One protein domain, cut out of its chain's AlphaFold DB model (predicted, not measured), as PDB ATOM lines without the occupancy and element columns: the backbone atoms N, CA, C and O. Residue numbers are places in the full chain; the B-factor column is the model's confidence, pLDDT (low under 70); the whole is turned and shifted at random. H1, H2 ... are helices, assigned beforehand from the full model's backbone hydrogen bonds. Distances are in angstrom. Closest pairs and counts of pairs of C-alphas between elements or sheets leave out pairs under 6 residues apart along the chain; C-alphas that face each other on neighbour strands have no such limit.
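AT A GLANCE: This is residues 11 to 104 of the 106 residues of an uncharacterized protein of Baekduia soli (UniProt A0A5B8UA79). Four helices, H1, H3, H4 and H6, stand side by side in an up-and-down bundle, with H1 and H3 as one antiparallel pair and H4 and H6 as another. The short helices H2 and H5 sit at the end of the bundle where H1 ends, and residues 32 to 37 of the long link after H1 stick out at that same end. The printed part has 94 residues with six named helices, in the order H1, H2, H3, H4, H5, H6, and no named strand; the class is all helix. The whole is compact, with a radius of gyration of the C-alphas of 12.5 A, and spans 37 by 26 by 21 A.

HOW THE PARTS SIT: The longest helix is H1, residues 11 to 30. It touches H3, residues 50 to 61, at a shallow tilt of 18 degrees, opposite ways; the closest C-alphas, those of Ala 19 and Ala 57, are 4.2 A apart. With residues 15 to 22 alone H1 touches H4, residues 68 to 79, at a steep tilt of 41 degrees, the same way; the closest C-alphas, those of Leu 18 and His 75, are 6.6 A apart. H4 touches H6, residues 90 to 103, at a shallow tilt of 31 degrees, opposite ways, with the C-alphas of Gly 70 and Arg 102 closest at 5.6 A. H3 touches H6 the same way at a shallow tilt of 33 degrees, only just short of steep; the closest C-alphas, those of Val 56 and Gln 100, are 7.1 A apart. These four helices form a bundle, up and down, in which each runs against the one before it in the chain. H1 and H6 are apart, while H3 and H4 are near each other, with 7 pairs of C-alphas within 10 A. H2, residues 43 to 48, touches residues 25 to 30 of H1 alone and is about perpendicular to it at 72 degrees, only just past steep; the closest C-alphas, those of Ala 29 and Arg 43, are 4.4 A apart. H2 and H3 meet only through their link. H5, residues 84 to 87, touches residues 91 to 95 of H6 alone, with the C-alphas of Pro 84 and Leu 92 closest at 4.7 A. H4 and H5 only just touch, with 3 pairs of C-alphas within 8 A, and touch only at the corner. H2 and H5 are close but not clearly touching, with the C-alphas of Val 46 and Leu 85 closest at 6.8 A. In H1, H2, H3, H4 and H6 every O i to N i+4 pair is within hydrogen-bond range; H5 is too short for such a pair, and its one O i to N i+3 pair is not within range.

IN THESE COORDINATES: H1 begins at C-alpha 11 at (130.746, 71.363, 3.120) and ends at C-alpha 30 at (111.764, 92.537, 8.960), 29.0 A from first to last C-alpha. H2 measures 8.5 A, H3 16.4 A, H4 16.4 A and H5 5.2 A. H6 is 20.3 A long and ends at C-alpha 103 at (115.661, 70.389, -1.850).

THE WHOLE: The two C-alphas farthest apart are those of Leu 35 and Gln 65, at 38.2 A. The printed part, residues 11 to 104, has no cut. The link from H1 to H2, residues 31 to 42, is long, and its residues 32 to 37 stand free. The link from H3 to H4 is short, and those from H2 to H3, H4 to H5 and H5 to H6 are tight. The mean pLDDT of the printed part is 88.3, and no printed residue is under 70.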
ATOM      1  N   ALA A  11     132.120  71.458   3.609       83.81
ATOM      2  CA  ALA A  11     130.746  71.363   3.120       83.81
ATOM      3  C   ALA A  11     129.723  71.747   4.204       83.81
ATOM      4  O   ALA A  11     128.835  72.565   3.962       83.81
ATOM      5  N   THR A  12     129.891  71.233   5.426       87.19
ATOM      6  CA  THR A  12     129.047  71.598   6.576       87.19
ATOM      7  C   THR A  12     129.151  73.090   6.891       87.19
ATOM      8  O   THR A  12     128.140  73.741   7.154       87.19
ATOM      9  N   ARG A  13     130.362  73.660   6.834       88.19
ATOM     10  CA  ARG A  13     130.582  75.095   7.051       88.19
ATOM     11  C   ARG A  13     129.888  75.937   5.977       88.19
ATOM     12  O   ARG A  13     129.164  76.860   6.335       88.19
ATOM     13  N   ARG A  14     130.049  75.587   4.692       90.38
ATOM     14  CA  ARG A  14     129.396  76.277   3.564       90.38
ATOM     15  C   ARG A  14     127.878  76.290   3.737       90.38
ATOM     16  O   ARG A  14     127.272  77.350   3.670       90.38
ATOM     17  N   ARG A  15     127.270  75.147   4.067       92.12
ATOM     18  CA  ARG A  15     125.820  75.049   4.311       92.12
ATOM     19  C   ARG A  15     125.340  75.940   5.453       92.12
ATOM     20  O   ARG A  15     124.337  76.628   5.305       92.12
ATOM     21  N   ARG A  16     126.068  75.963   6.574       92.50
ATOM     22  CA  ARG A  16     125.739  76.838   7.710       92.50
ATOM     23  C   ARG A  16     125.832  78.317   7.343       92.50
ATOM     24  O   ARG A  16     124.983  79.084   7.779       92.50
ATOM     25  N   MET A  17     126.829  78.699   6.543       93.44
ATOM     26  CA  MET A  17     126.953  80.070   6.039       93.44
ATOM     27  C   MET A  17     125.783  80.448   5.128       93.44
ATOM     28  O   MET A  17     125.221  81.521   5.300       93.44
ATOM     29  N   LEU A  18     125.381  79.563   4.210       94.06
ATOM     30  CA  LEU A  18     124.231  79.796   3.331       94.06
ATOM     31  C   LEU A  18     122.922  79.922   4.130       94.06
ATOM     32  O   LEU A  18     122.169  80.865   3.918       94.06
ATOM     33  N   ALA A  19     122.690  79.037   5.105       95.44
ATOM     34  CA  ALA A  19     121.528  79.124   5.993       95.44
ATOM     35  C   ALA A  19     121.488  80.452   6.765       95.44
ATOM     36  O   ALA A  19     120.463  81.123   6.802       95.44
ATOM     37  N   ALA A  20     122.628  80.856   7.338       95.50
ATOM     38  CA  ALA A  20     122.742  82.129   8.041       95.50
ATOM     39  C   ALA A  20     122.494  83.331   7.114       95.50
ATOM     40  O   ALA A  20     121.888  84.304   7.544       95.50
ATOM     41  N   GLY A  21     122.922  83.259   5.849       93.81
ATOM     42  CA  GLY A  21     122.645  84.293   4.851       93.81
ATOM     43  C   GLY A  21     121.151  84.458   4.565       93.81
ATOM     44  O   GLY A  21     120.663  85.584   4.555       93.81
ATOM     45  N   LEU A  22     120.416  83.352   4.406       94.94
ATOM     46  CA  LEU A  22     118.960  83.382   4.208       94.94
ATOM     47  C   LEU A  22     118.231  83.965   5.421       94.94
ATOM     48  O   LEU A  22     117.373  84.831   5.279       94.94
ATOM     49  N   GLU A  23     118.606  83.538   6.624       96.00
ATOM     50  CA  GLU A  23     118.035  84.074   7.863       96.00
ATOM     51  C   GLU A  23     118.335  85.557   8.043       96.00
ATOM     52  O   GLU A  23     117.470  86.312   8.484       96.00
ATOM     53  N   GLN A  24     119.541  85.990   7.673       93.19
ATOM     54  CA  GLN A  24     119.887  87.400   7.709       93.19
ATOM     55  C   GLN A  24     119.066  88.195   6.692       93.19
ATOM     56  O   GLN A  24     118.591  89.266   7.042       93.19
ATOM     57  N   ALA A  25     118.843  87.681   5.480       92.19
ATOM     58  CA  ALA A  25     118.001  88.347   4.487       92.19
ATOM     59  C   ALA A  25     116.561  88.539   4.993       92.19
ATOM     60  O   ALA A  25     116.005  89.629   4.858       92.19
ATOM     61  N   VAL A  26     115.982  87.518   5.636       94.88
ATOM     62  CA  VAL A  26     114.663  87.617   6.284       94.88
ATOM     63  C   VAL A  26     114.696  88.632   7.433       94.88
ATOM     64  O   VAL A  26     113.855  89.526   7.492       94.88
ATOM     65  N   GLY A  27     115.715  88.579   8.293       93.56
ATOM     66  CA  GLY A  27     115.888  89.545   9.381       93.56
ATOM     67  C   GLY A  27     116.083  90.992   8.903       93.56
ATOM     68  O   GLY A  27     115.559  91.920   9.517       93.56
ATOM     69  N   ASP A  28     116.791  91.200   7.792       91.25
ATOM     70  CA  ASP A  28     117.004  92.505   7.154       91.25
ATOM     71  C   ASP A  28     115.713  93.020   6.483       91.25
ATOM     72  O   ASP A  28     115.483  94.237   6.407       91.25
ATOM     73  N   ALA A  29     114.849  92.106   6.028       91.69
ATOM     74  CA  ALA A  29     113.525  92.433   5.521       91.69
ATOM     75  C   ALA A  29     112.577  92.865   6.647       91.69
ATOM     76  O   ALA A  29     111.868  93.857   6.493       91.69
ATOM     77  N   ASP A  30     112.598  92.196   7.798       91.50
ATOM     78  CA  ASP A  30     111.764  92.537   8.960       91.50
ATOM     79  C   ASP A  30     112.281  93.745   9.748       91.50
ATOM     80  O   ASP A  30     111.505  94.505  10.333       91.50
ATOM     81  N   GLY A  31     113.593  93.959   9.735       87.06
ATOM     82  CA  GLY A  31     114.258  95.008  10.488       87.06
ATOM     83  C   GLY A  31     114.011  96.429   9.977       87.06
ATOM     84  O   GLY A  31     113.616  96.693   8.838       87.06
ATOM     85  N   ARG A  32     114.330  97.401  10.841       83.75
ATOM     86  CA  ARG A  32     114.430  98.810  10.434       83.75
ATOM     87  C   ARG A  32     115.618  98.999   9.480       83.75
ATOM     88  O   ARG A  32     116.656  98.371   9.698       83.75
ATOM     89  N   PRO A  33     115.522  99.902   8.482       78.31
ATOM     90  CA  PRO A  33     116.679 100.289   7.684       78.31
ATOM     91  C   PRO A  33     117.838 100.730   8.575       78.31
ATOM     92  O   PRO A  33     117.660 101.520   9.500       78.31
ATOM     93  N   ARG A  34     119.026 100.208   8.279       79.44
ATOM     94  CA  ARG A  34     120.282 100.613   8.902       79.44
ATOM     95  C   ARG A  34     121.160 101.227   7.823       79.44
ATOM     96  O   ARG A  34     121.173 100.738   6.695       79.44
ATOM     97  N   LEU A  35     121.897 102.276   8.173       78.12
ATOM     98  CA  LEU A  35     122.933 102.815   7.300       78.12
ATOM     99  C   LEU A  35     124.018 101.747   7.145       78.12
ATOM    100  O   LEU A  35     124.698 101.393   8.106       78.12
ATOM    101  N   SER A  36     124.126 101.184   5.947       81.25
ATOM    102  CA  SER A  36     125.127 100.180   5.609       81.25
ATOM    103  C   SER A  36     125.483 100.292   4.130       81.25
ATOM    104  O   SER A  36     124.657 100.720   3.329       81.25
ATOM    105  N   CYS A  37     126.686  99.858   3.760       81.56
ATOM    106  CA  CYS A  37     127.086  99.717   2.358       81.56
ATOM    107  C   CYS A  37     126.561  98.416   1.719       81.56
ATOM    108  O   CYS A  37     127.015  98.041   0.642       81.56
ATOM    109  N   ARG A  38     125.666  97.681   2.396       81.38
ATOM    110  CA  ARG A  38     125.073  96.453   1.857       81.38
ATOM    111  C   ARG A  38     123.942  96.806   0.902       81.38
ATOM    112  O   ARG A  38     123.210  97.766   1.133       81.38
ATOM    113  N   ILE A  39     123.786  95.988  -0.132       82.69
ATOM    114  CA  ILE A  39     122.661  96.097  -1.057       82.69
ATOM    115  C   ILE A  39     121.377  95.783  -0.270       82.69
ATOM    116  O   ILE A  39     121.319  94.748   0.401       82.69
ATOM    117  N   PRO A  40     120.371  96.674  -0.279       85.62
ATOM    118  CA  PRO A  40     119.120  96.433   0.425       85.62
ATOM    119  C   PRO A  40     118.343  95.286  -0.231       85.62
ATOM    120  O   PRO A  40     118.301  95.172  -1.452       85.62
ATOM    121  N   VAL A  41     117.707  94.451   0.589       90.44
ATOM    122  CA  VAL A  41     116.839  93.367   0.112       90.44
ATOM    123  C   VAL A  41     115.474  93.900  -0.334       90.44
ATOM    124  O   VAL A  41     114.986  94.903   0.202       90.44
ATOM    125  N   ALA A  42     114.815  93.195  -1.255       91.19
ATOM    126  CA  ALA A  42     113.453  93.493  -1.702       91.19
ATOM    127  C   ALA A  42     112.423  93.122  -0.616       91.19
ATOM    128  O   ALA A  42     111.747  92.095  -0.695       91.19
ATOM    129  N   ARG A  43     112.332  93.948   0.433       90.75
ATOM    130  CA  ARG A  43     111.688  93.609   1.716       90.75
ATOM    131  C   ARG A  43     110.311  92.974   1.612       90.75
ATOM    132  O   ARG A  43     110.105  91.931   2.217       90.75
ATOM    133  N   ASP A  44     109.380  93.578   0.878       90.31
ATOM    134  CA  ASP A  44     107.994  93.089   0.829       90.31
ATOM    135  C   ASP A  44     107.914  91.686   0.224       90.31
ATOM    136  O   ASP A  44     107.170  90.831   0.701       90.31
ATOM    137  N   ARG A  45     108.749  91.418  -0.783       89.56
ATOM    138  CA  ARG A  45     108.838  90.108  -1.429       89.56
ATOM    139  C   ARG A  45     109.588  89.098  -0.567       89.56
ATOM    140  O   ARG A  45     109.121  87.976  -0.410       89.56
ATOM    141  N   VAL A  46     110.698  89.496   0.053       91.81
ATOM    142  CA  VAL A  46     111.432  88.627   0.990       91.81
ATOM    143  C   VAL A  46     110.564  88.258   2.195       91.81
ATOM    144  O   VAL A  46     110.582  87.108   2.616       91.81
ATOM    145  N   ARG A  47     109.744  89.186   2.705       94.00
ATOM    146  CA  ARG A  47     108.746  88.913   3.752       94.00
ATOM    147  C   ARG A  47     107.685  87.922   3.296       94.00
ATOM    148  O   ARG A  47     107.368  87.004   4.045       94.00
ATOM    149  N   ALA A  48     107.162  88.082   2.080       93.06
ATOM    150  CA  ALA A  48     106.172  87.161   1.524       93.06
ATOM    151  C   ALA A  48     106.704  85.717   1.439       93.06
ATOM    152  O   ALA A  48     105.962  84.777   1.703       93.06
ATOM    153  N   HIS A  49     108.001  85.556   1.158       93.81
ATOM    154  CA  HIS A  49     108.685  84.258   1.088       93.81
ATOM    155  C   HIS A  49     109.412  83.852   2.371       93.81
ATOM    156  O   HIS A  49     110.100  82.831   2.385       93.81
ATOM    157  N   ALA A  50     109.291  84.614   3.460       94.50
ATOM    158  CA  ALA A  50     110.038  84.350   4.686       94.50
ATOM    159  C   ALA A  50     109.854  82.910   5.210       94.50
ATOM    160  O   ALA A  50     110.865  82.281   5.531       94.50
ATOM    161  N   PRO A  51     108.634  82.327   5.241       94.69
ATOM    162  CA  PRO A  51     108.455  80.938   5.664       94.69
ATOM    163  C   PRO A  51     109.230  79.946   4.788       94.69
ATOM    164  O   PRO A  51     109.872  79.030   5.303       94.69
ATOM    165  N   ASP A  52     109.216  80.154   3.471       94.25
ATOM    166  CA  ASP A  52     109.858  79.273   2.499       94.25
ATOM    167  C   ASP A  52     111.393  79.382   2.570       94.25
ATOM    168  O   ASP A  52     112.093  78.367   2.615       94.25
ATOM    169  N   LEU A  53     111.932  80.603   2.681       93.50
ATOM    170  CA  LEU A  53     113.369  80.851   2.856       93.50
ATOM    171  C   LEU A  53     113.896  80.263   4.174       93.50
ATOM    172  O   LEU A  53     114.985  79.681   4.210       93.50
ATOM    173  N   LEU A  54     113.119  80.365   5.256       96.00
ATOM    174  CA  LEU A  54     113.463  79.769   6.547       96.00
ATOM    175  C   LEU A  54     113.375  78.237   6.519       96.00
ATOM    176  O   LEU A  54     114.223  77.572   7.119       96.00
ATOM    177  N   ALA A  55     112.418  77.658   5.789       93.44
ATOM    178  CA  ALA A  55     112.355  76.212   5.581       93.44
ATOM    179  C   ALA A  55     113.616  75.701   4.864       93.44
ATOM    180  O   ALA A  55     114.230  74.717   5.294       93.44
ATOM    181  N   VAL A  56     114.072  76.420   3.832       92.81
ATOM    182  CA  VAL A  56     115.338  76.120   3.154       92.81
ATOM    183  C   VAL A  56     116.527  76.241   4.110       92.81
ATOM    184  O   VAL A  56     117.364  75.333   4.164       92.81
ATOM    185  N   ALA A  57     116.600  77.305   4.914       94.50
ATOM    186  CA  ALA A  57     117.653  77.467   5.918       94.50
ATOM    187  C   ALA A  57     117.683  76.296   6.923       94.50
ATOM    188  O   ALA A  57     118.756  75.772   7.247       94.50
ATOM    189  N   GLY A  58     116.511  75.811   7.346       93.81
ATOM    190  CA  GLY A  58     116.366  74.616   8.180       93.81
ATOM    191  C   GLY A  58     116.943  73.358   7.522       93.81
ATOM    192  O   GLY A  58     117.737  72.636   8.133       93.81
ATOM    193  N   VAL A  59     116.635  73.126   6.243       92.12
ATOM    194  CA  VAL A  59     117.191  71.999   5.472       92.12
ATOM    195  C   VAL A  59     118.708  72.110   5.330       92.12
ATOM    196  O   VAL A  59     119.427  71.125   5.537       92.12
ATOM    197  N   LEU A  60     119.231  73.304   5.058       90.75
ATOM    198  CA  LEU A  60     120.670  73.547   4.974       90.75
ATOM    199  C   LEU A  60     121.389  73.225   6.290       90.75
ATOM    200  O   LEU A  60     122.505  72.702   6.247       90.75
ATOM    201  N   ARG A  61     120.751  73.461   7.443       91.94
ATOM    202  CA  ARG A  61     121.284  73.122   8.775       91.94
ATOM    203  C   ARG A  61     121.174  71.647   9.147       91.94
ATOM    204  O   ARG A  61     121.925  71.198  10.014       91.94
ATOM    205  N   SER A  62     120.268  70.908   8.515       88.75
ATOM    206  CA  SER A  62     120.062  69.489   8.806       88.75
ATOM    207  C   SER A  62     121.285  68.627   8.454       88.75
ATOM    208  O   SER A  62     122.122  68.993   7.626       88.75
ATOM    209  N   ALA A  63     121.368  67.431   9.042       78.19
ATOM    210  CA  ALA A  63     122.381  66.433   8.681       78.19
ATOM    211  C   ALA A  63     122.096  65.727   7.336       78.19
ATOM    212  O   ALA A  63     122.902  64.916   6.886       78.19
ATOM    213  N   ARG A  64     120.965  66.033   6.681       81.81
ATOM    214  CA  ARG A  64     120.547  65.426   5.410       81.81
ATOM    215  C   ARG A  64     121.570  65.726   4.315       81.81
ATOM    216  O   ARG A  64     122.026  66.865   4.210       81.81
ATOM    217  N   GLN A  65     121.922  64.739   3.489       80.94
ATOM    218  CA  GLN A  65     122.680  64.999   2.260       80.94
ATOM    219  C   GLN A  65     121.818  65.815   1.295       80.94
ATOM    220  O   GLN A  65     120.654  65.488   1.075       80.94
ATOM    221  N   LEU A  66     122.391  66.888   0.756       82.69
ATOM    222  CA  LEU A  66     121.722  67.764  -0.199       82.69
ATOM    223  C   LEU A  66     122.442  67.689  -1.537       82.69
ATOM    224  O   LEU A  66     123.672  67.560  -1.541       82.69
ATOM    225  N   PRO A  67     121.701  67.787  -2.646       83.25
ATOM    226  CA  PRO A  67     122.313  67.828  -3.956       83.25
ATOM    227  C   PRO A  67     123.076  69.158  -4.123       83.25
ATOM    228  O   PRO A  67     122.717  70.188  -3.541       83.25
ATOM    229  N   SER A  68     124.209  69.116  -4.830       83.56
ATOM    230  CA  SER A  68     125.127  70.259  -4.949       83.56
ATOM    231  C   SER A  68     124.517  71.425  -5.720       83.56
ATOM    232  O   SER A  68     124.775  72.576  -5.386       83.56
ATOM    233  N   ASP A  69     123.668  71.123  -6.695       84.81
ATOM    234  CA  ASP A  69     122.969  72.101  -7.520       84.81
ATOM    235  C   ASP A  69     122.049  73.007  -6.682       84.81
ATOM    236  O   ASP A  69     122.084  74.225  -6.831       84.81
ATOM    237  N   GLY A  70     121.311  72.445  -5.719       85.06
ATOM    238  CA  GLY A  70     120.502  73.220  -4.781       85.06
ATOM    239  C   GLY A  70     121.348  74.177  -3.935       85.06
ATOM    240  O   GLY A  70     120.936  75.303  -3.678       85.06
ATOM    241  N   LEU A  71     122.564  73.775  -3.540       87.88
ATOM    242  CA  LEU A  71     123.480  74.650  -2.796       87.88
ATOM    243  C   LEU A  71     124.015  75.800  -3.650       87.88
ATOM    244  O   LEU A  71     124.216  76.900  -3.130       87.88
ATOM    245  N   ASP A  72     124.262  75.548  -4.932       89.25
ATOM    246  CA  ASP A  72     124.762  76.560  -5.856       89.25
ATOM    247  C   ASP A  72     123.677  77.592  -6.194       89.25
ATOM    248  O   ASP A  72     123.980  78.782  -6.240       89.25
ATOM    249  N   VAL A  73     122.406  77.178  -6.285       89.38
ATOM    250  CA  VAL A  73     121.264  78.103  -6.412       89.38
ATOM    251  C   VAL A  73     121.145  79.019  -5.188       89.38
ATOM    252  O   VAL A  73     121.061  80.235  -5.348       89.38
ATOM    253  N   VAL A  74     121.215  78.481  -3.959       91.38
ATOM    254  CA  VAL A  74     121.201  79.324  -2.739       91.38
ATOM    255  C   VAL A  74     122.378  80.292  -2.733       91.38
ATOM    256  O   VAL A  74     122.242  81.446  -2.329       91.38
ATOM    257  N   HIS A  75     123.552  79.818  -3.150       92.44
ATOM    258  CA  HIS A  75     124.736  80.656  -3.210       92.44
ATOM    259  C   HIS A  75     124.536  81.822  -4.177       92.44
ATOM    260  O   HIS A  75     124.704  82.963  -3.755       92.44
ATOM    261  N   ALA A  76     124.102  81.541  -5.409       89.88
ATOM    262  CA  ALA A  76     123.817  82.554  -6.417       89.88
ATOM    263  C   ALA A  76     122.779  83.570  -5.920       89.88
ATOM    264  O   ALA A  76     123.022  84.770  -6.006       89.88
ATOM    265  N   LEU A  77     121.689  83.101  -5.303       90.19
ATOM    266  CA  LEU A  77     120.637  83.957  -4.747       90.19
ATOM    267  C   LEU A  77     121.165  84.952  -3.699       90.19
ATOM    268  O   LEU A  77     120.680  86.078  -3.616       90.19
ATOM    269  N   LEU A  78     122.151  84.545  -2.892       90.69
ATOM    270  CA  LEU A  78     122.737  85.385  -1.844       90.69
ATOM    271  C   LEU A  78     123.846  86.310  -2.356       90.69
ATOM    272  O   LEU A  78     124.026  87.396  -1.802       90.69
ATOM    273  N   THR A  79     124.624  85.881  -3.351       88.88
ATOM    274  CA  THR A  79     125.814  86.618  -3.808       88.88
ATOM    275  C   THR A  79     125.574  87.512  -5.010       88.88
ATOM    276  O   THR A  79     126.337  88.456  -5.206       88.88
ATOM    277  N   ASP A  80     124.559  87.224  -5.822       86.88
ATOM    278  CA  ASP A  80     124.212  88.075  -6.950       86.88
ATOM    279  C   ASP A  80     123.494  89.332  -6.448       86.88
ATOM    280  O   ASP A  80     122.317  89.299  -6.099       86.88
ATOM    281  N   GLY A  81     124.216  90.453  -6.410       79.94
ATOM    282  CA  GLY A  81     123.687  91.751  -5.988       79.94
ATOM    283  C   GLY A  81     122.635  92.343  -6.931       79.94
ATOM    284  O   GLY A  81     121.917  93.257  -6.531       79.94
ATOM    285  N   ALA A  82     122.529  91.821  -8.156       83.06
ATOM    286  CA  ALA A  82     121.446  92.112  -9.092       83.06
ATOM    287  C   ALA A  82     120.377  91.002  -9.093       83.06
ATOM    288  O   ALA A  82     119.457  91.013  -9.907       83.06
ATOM    289  N   GLY A  83     120.491  90.039  -8.178       84.00
ATOM    290  CA  GLY A  83     119.624  88.882  -8.110       84.00
ATOM    291  C   GLY A  83     118.250  89.177  -7.498       84.00
ATOM    292  O   GLY A  83     118.008  90.243  -6.912       84.00
ATOM    293  N   PRO A  84     117.338  88.191  -7.560       85.69
ATOM    294  CA  PRO A  84     115.939  88.362  -7.166       85.69
ATOM    295  C   PRO A  84     115.732  88.735  -5.695       85.69
ATOM    296  O   PRO A  84     114.729  89.352  -5.341       85.69
ATOM    297  N   LEU A  85     116.686  88.396  -4.827       87.38
ATOM    298  CA  LEU A  85     116.641  88.717  -3.400       87.38
ATOM    299  C   LEU A  85     116.764  90.231  -3.133       87.38
ATOM    300  O   LEU A  85     116.220  90.737  -2.148       87.38
ATOM    301  N   TYR A  86     117.438  90.958  -4.026       86.81
ATOM    302  CA  TYR A  86     117.699  92.392  -3.896       86.81
ATOM    303  C   TYR A  86     116.806  93.231  -4.810       86.81
ATOM    304  O   TYR A  86     116.239  94.225  -4.362       86.81
ATOM    305  N   LEU A  87     116.639  92.819  -6.071       85.00
ATOM    306  CA  LEU A  87     115.817  93.550  -7.042       85.00
ATOM    307  C   LEU A  87     114.328  93.183  -6.972       85.00
ATOM    308  O   LEU A  87     113.480  93.966  -7.400       85.00
ATOM    309  N   GLY A  88     113.990  92.025  -6.401       75.69
ATOM    310  CA  GLY A  88     112.619  91.527  -6.345       75.69
ATOM    311  C   GLY A  88     112.066  91.137  -7.720       75.69
ATOM    312  O   GLY A  88     112.806  90.884  -8.669       75.69
ATOM    313  N   GLY A  89     110.736  91.077  -7.816       77.69
ATOM    314  CA  GLY A  89     110.020  90.690  -9.035       77.69
ATOM    315  C   GLY A  89     109.633  89.204  -9.082       77.69
ATOM    316  O   GLY A  89     109.879  88.475  -8.119       77.69
ATOM    317  N   PRO A  90     109.011  88.750 -10.190       78.19
ATOM    318  CA  PRO A  90     108.539  87.366 -10.342       78.19
ATOM    319  C   PRO A  90     109.679  86.342 -10.251       78.19
ATOM    320  O   PRO A  90     109.478  85.223  -9.794       78.19
ATOM    321  N   ALA A  91     110.903  86.763 -10.575       83.06
ATOM    322  CA  ALA A  91     112.095  85.933 -10.478       83.06
ATOM    323  C   ALA A  91     112.395  85.444  -9.048       83.06
ATOM    324  O   ALA A  91     113.065  84.425  -8.895       83.06
ATOM    325  N   LEU A  92     111.934  86.137  -7.991       85.62
ATOM    326  CA  LEU A  92     112.115  85.636  -6.621       85.62
ATOM    327  C   LEU A  92     111.146  84.492  -6.331       85.62
ATOM    328  O   LEU A  92     111.543  83.514  -5.705       85.62
ATOM    329  N   ASP A  93     109.909  84.608  -6.812       87.25
ATOM    330  CA  ASP A  93     108.887  83.576  -6.662       87.25
ATOM    331  C   ASP A  93     109.370  82.277  -7.345       87.25
ATOM    332  O   ASP A  93     109.410  81.216  -6.721       87.25
ATOM    333  N   GLU A  94     109.860  82.390  -8.586       88.19
ATOM    334  CA  GLU A  94     110.427  81.278  -9.363       88.19
ATOM    335  C   GLU A  94     111.676  80.670  -8.706       88.19
ATOM    336  O   GLU A  94     111.811  79.448  -8.627       88.19
ATOM    337  N   ALA A  95     112.587  81.507  -8.197       87.38
ATOM    338  CA  ALA A  95     113.808  81.038  -7.544       87.38
ATOM    339  C   ALA A  95     113.516  80.274  -6.244       87.38
ATOM    340  O   ALA A  95     114.164  79.263  -5.965       87.38
ATOM    341  N   VAL A  96     112.549  80.738  -5.447       88.12
ATOM    342  CA  VAL A  96     112.119  80.051  -4.220       88.12
ATOM    343  C   VAL A  96     111.472  78.712  -4.567       88.12
ATOM    344  O   VAL A  96     111.789  77.706  -3.931       88.12
ATOM    345  N   GLU A  97     110.626  78.664  -5.597       89.50
ATOM    346  CA  GLU A  97     109.986  77.421  -6.035       89.50
ATOM    347  C   GLU A  97     111.004  76.388  -6.555       89.50
ATOM    348  O   GLU A  97     110.984  75.230  -6.124       89.50
ATOM    349  N   ASP A  98     111.934  76.795  -7.430       89.69
ATOM    350  CA  ASP A  98     113.005  75.921  -7.941       89.69
ATOM    351  C   ASP A  98     113.853  75.365  -6.787       89.69
ATOM    352  O   ASP A  98     114.157  74.170  -6.717       89.69
ATOM    353  N   LEU A  99     114.165  76.218  -5.812       88.75
ATOM    354  CA  LEU A  99     114.936  75.841  -4.638       88.75
ATOM    355  C   LEU A  99     114.202  74.820  -3.758       88.75
ATOM    356  O   LEU A  99     114.806  73.843  -3.307       88.75
ATOM    357  N   GLN A 100     112.900  75.000  -3.538       87.94
ATOM    358  CA  GLN A 100     112.079  74.036  -2.802       87.94
ATOM    359  C   GLN A 100     112.020  72.684  -3.506       87.94
ATOM    360  O   GLN A 100     112.195  71.651  -2.853       87.94
ATOM    361  N   ARG A 101     111.836  72.693  -4.829       88.19
ATOM    362  CA  ARG A 101     111.781  71.486  -5.660       88.19
ATOM    363  C   ARG A 101     113.085  70.695  -5.580       88.19
ATOM    364  O   ARG A 101     113.070  69.496  -5.313       88.19
ATOM    365  N   ARG A 102     114.231  71.364  -5.724       86.44
ATOM    366  CA  ARG A 102     115.560  70.722  -5.664       86.44
ATOM    367  C   ARG A 102     115.906  70.174  -4.286       86.44
ATOM    368  O   ARG A 102     116.598  69.165  -4.170       86.44
ATOM    369  N   LEU A 103     115.434  70.830  -3.228       83.88
ATOM    370  CA  LEU A 103     115.661  70.389  -1.850       83.88
ATOM    371  C   LEU A 103     114.613  69.374  -1.360       83.88
ATOM    372  O   LEU A 103     114.760  68.825  -0.261       83.88
ATOM    373  N   GLY A 104     113.594  69.079  -2.173       83.81
ATOM    374  CA  GLY A 104     112.496  68.178  -1.829       83.81
ATOM    375  C   GLY A 104     111.717  68.673  -0.612       83.81
ATOM    376  O   GLY A 104     111.509  67.911   0.332       83.81
TER     377      GLY A 104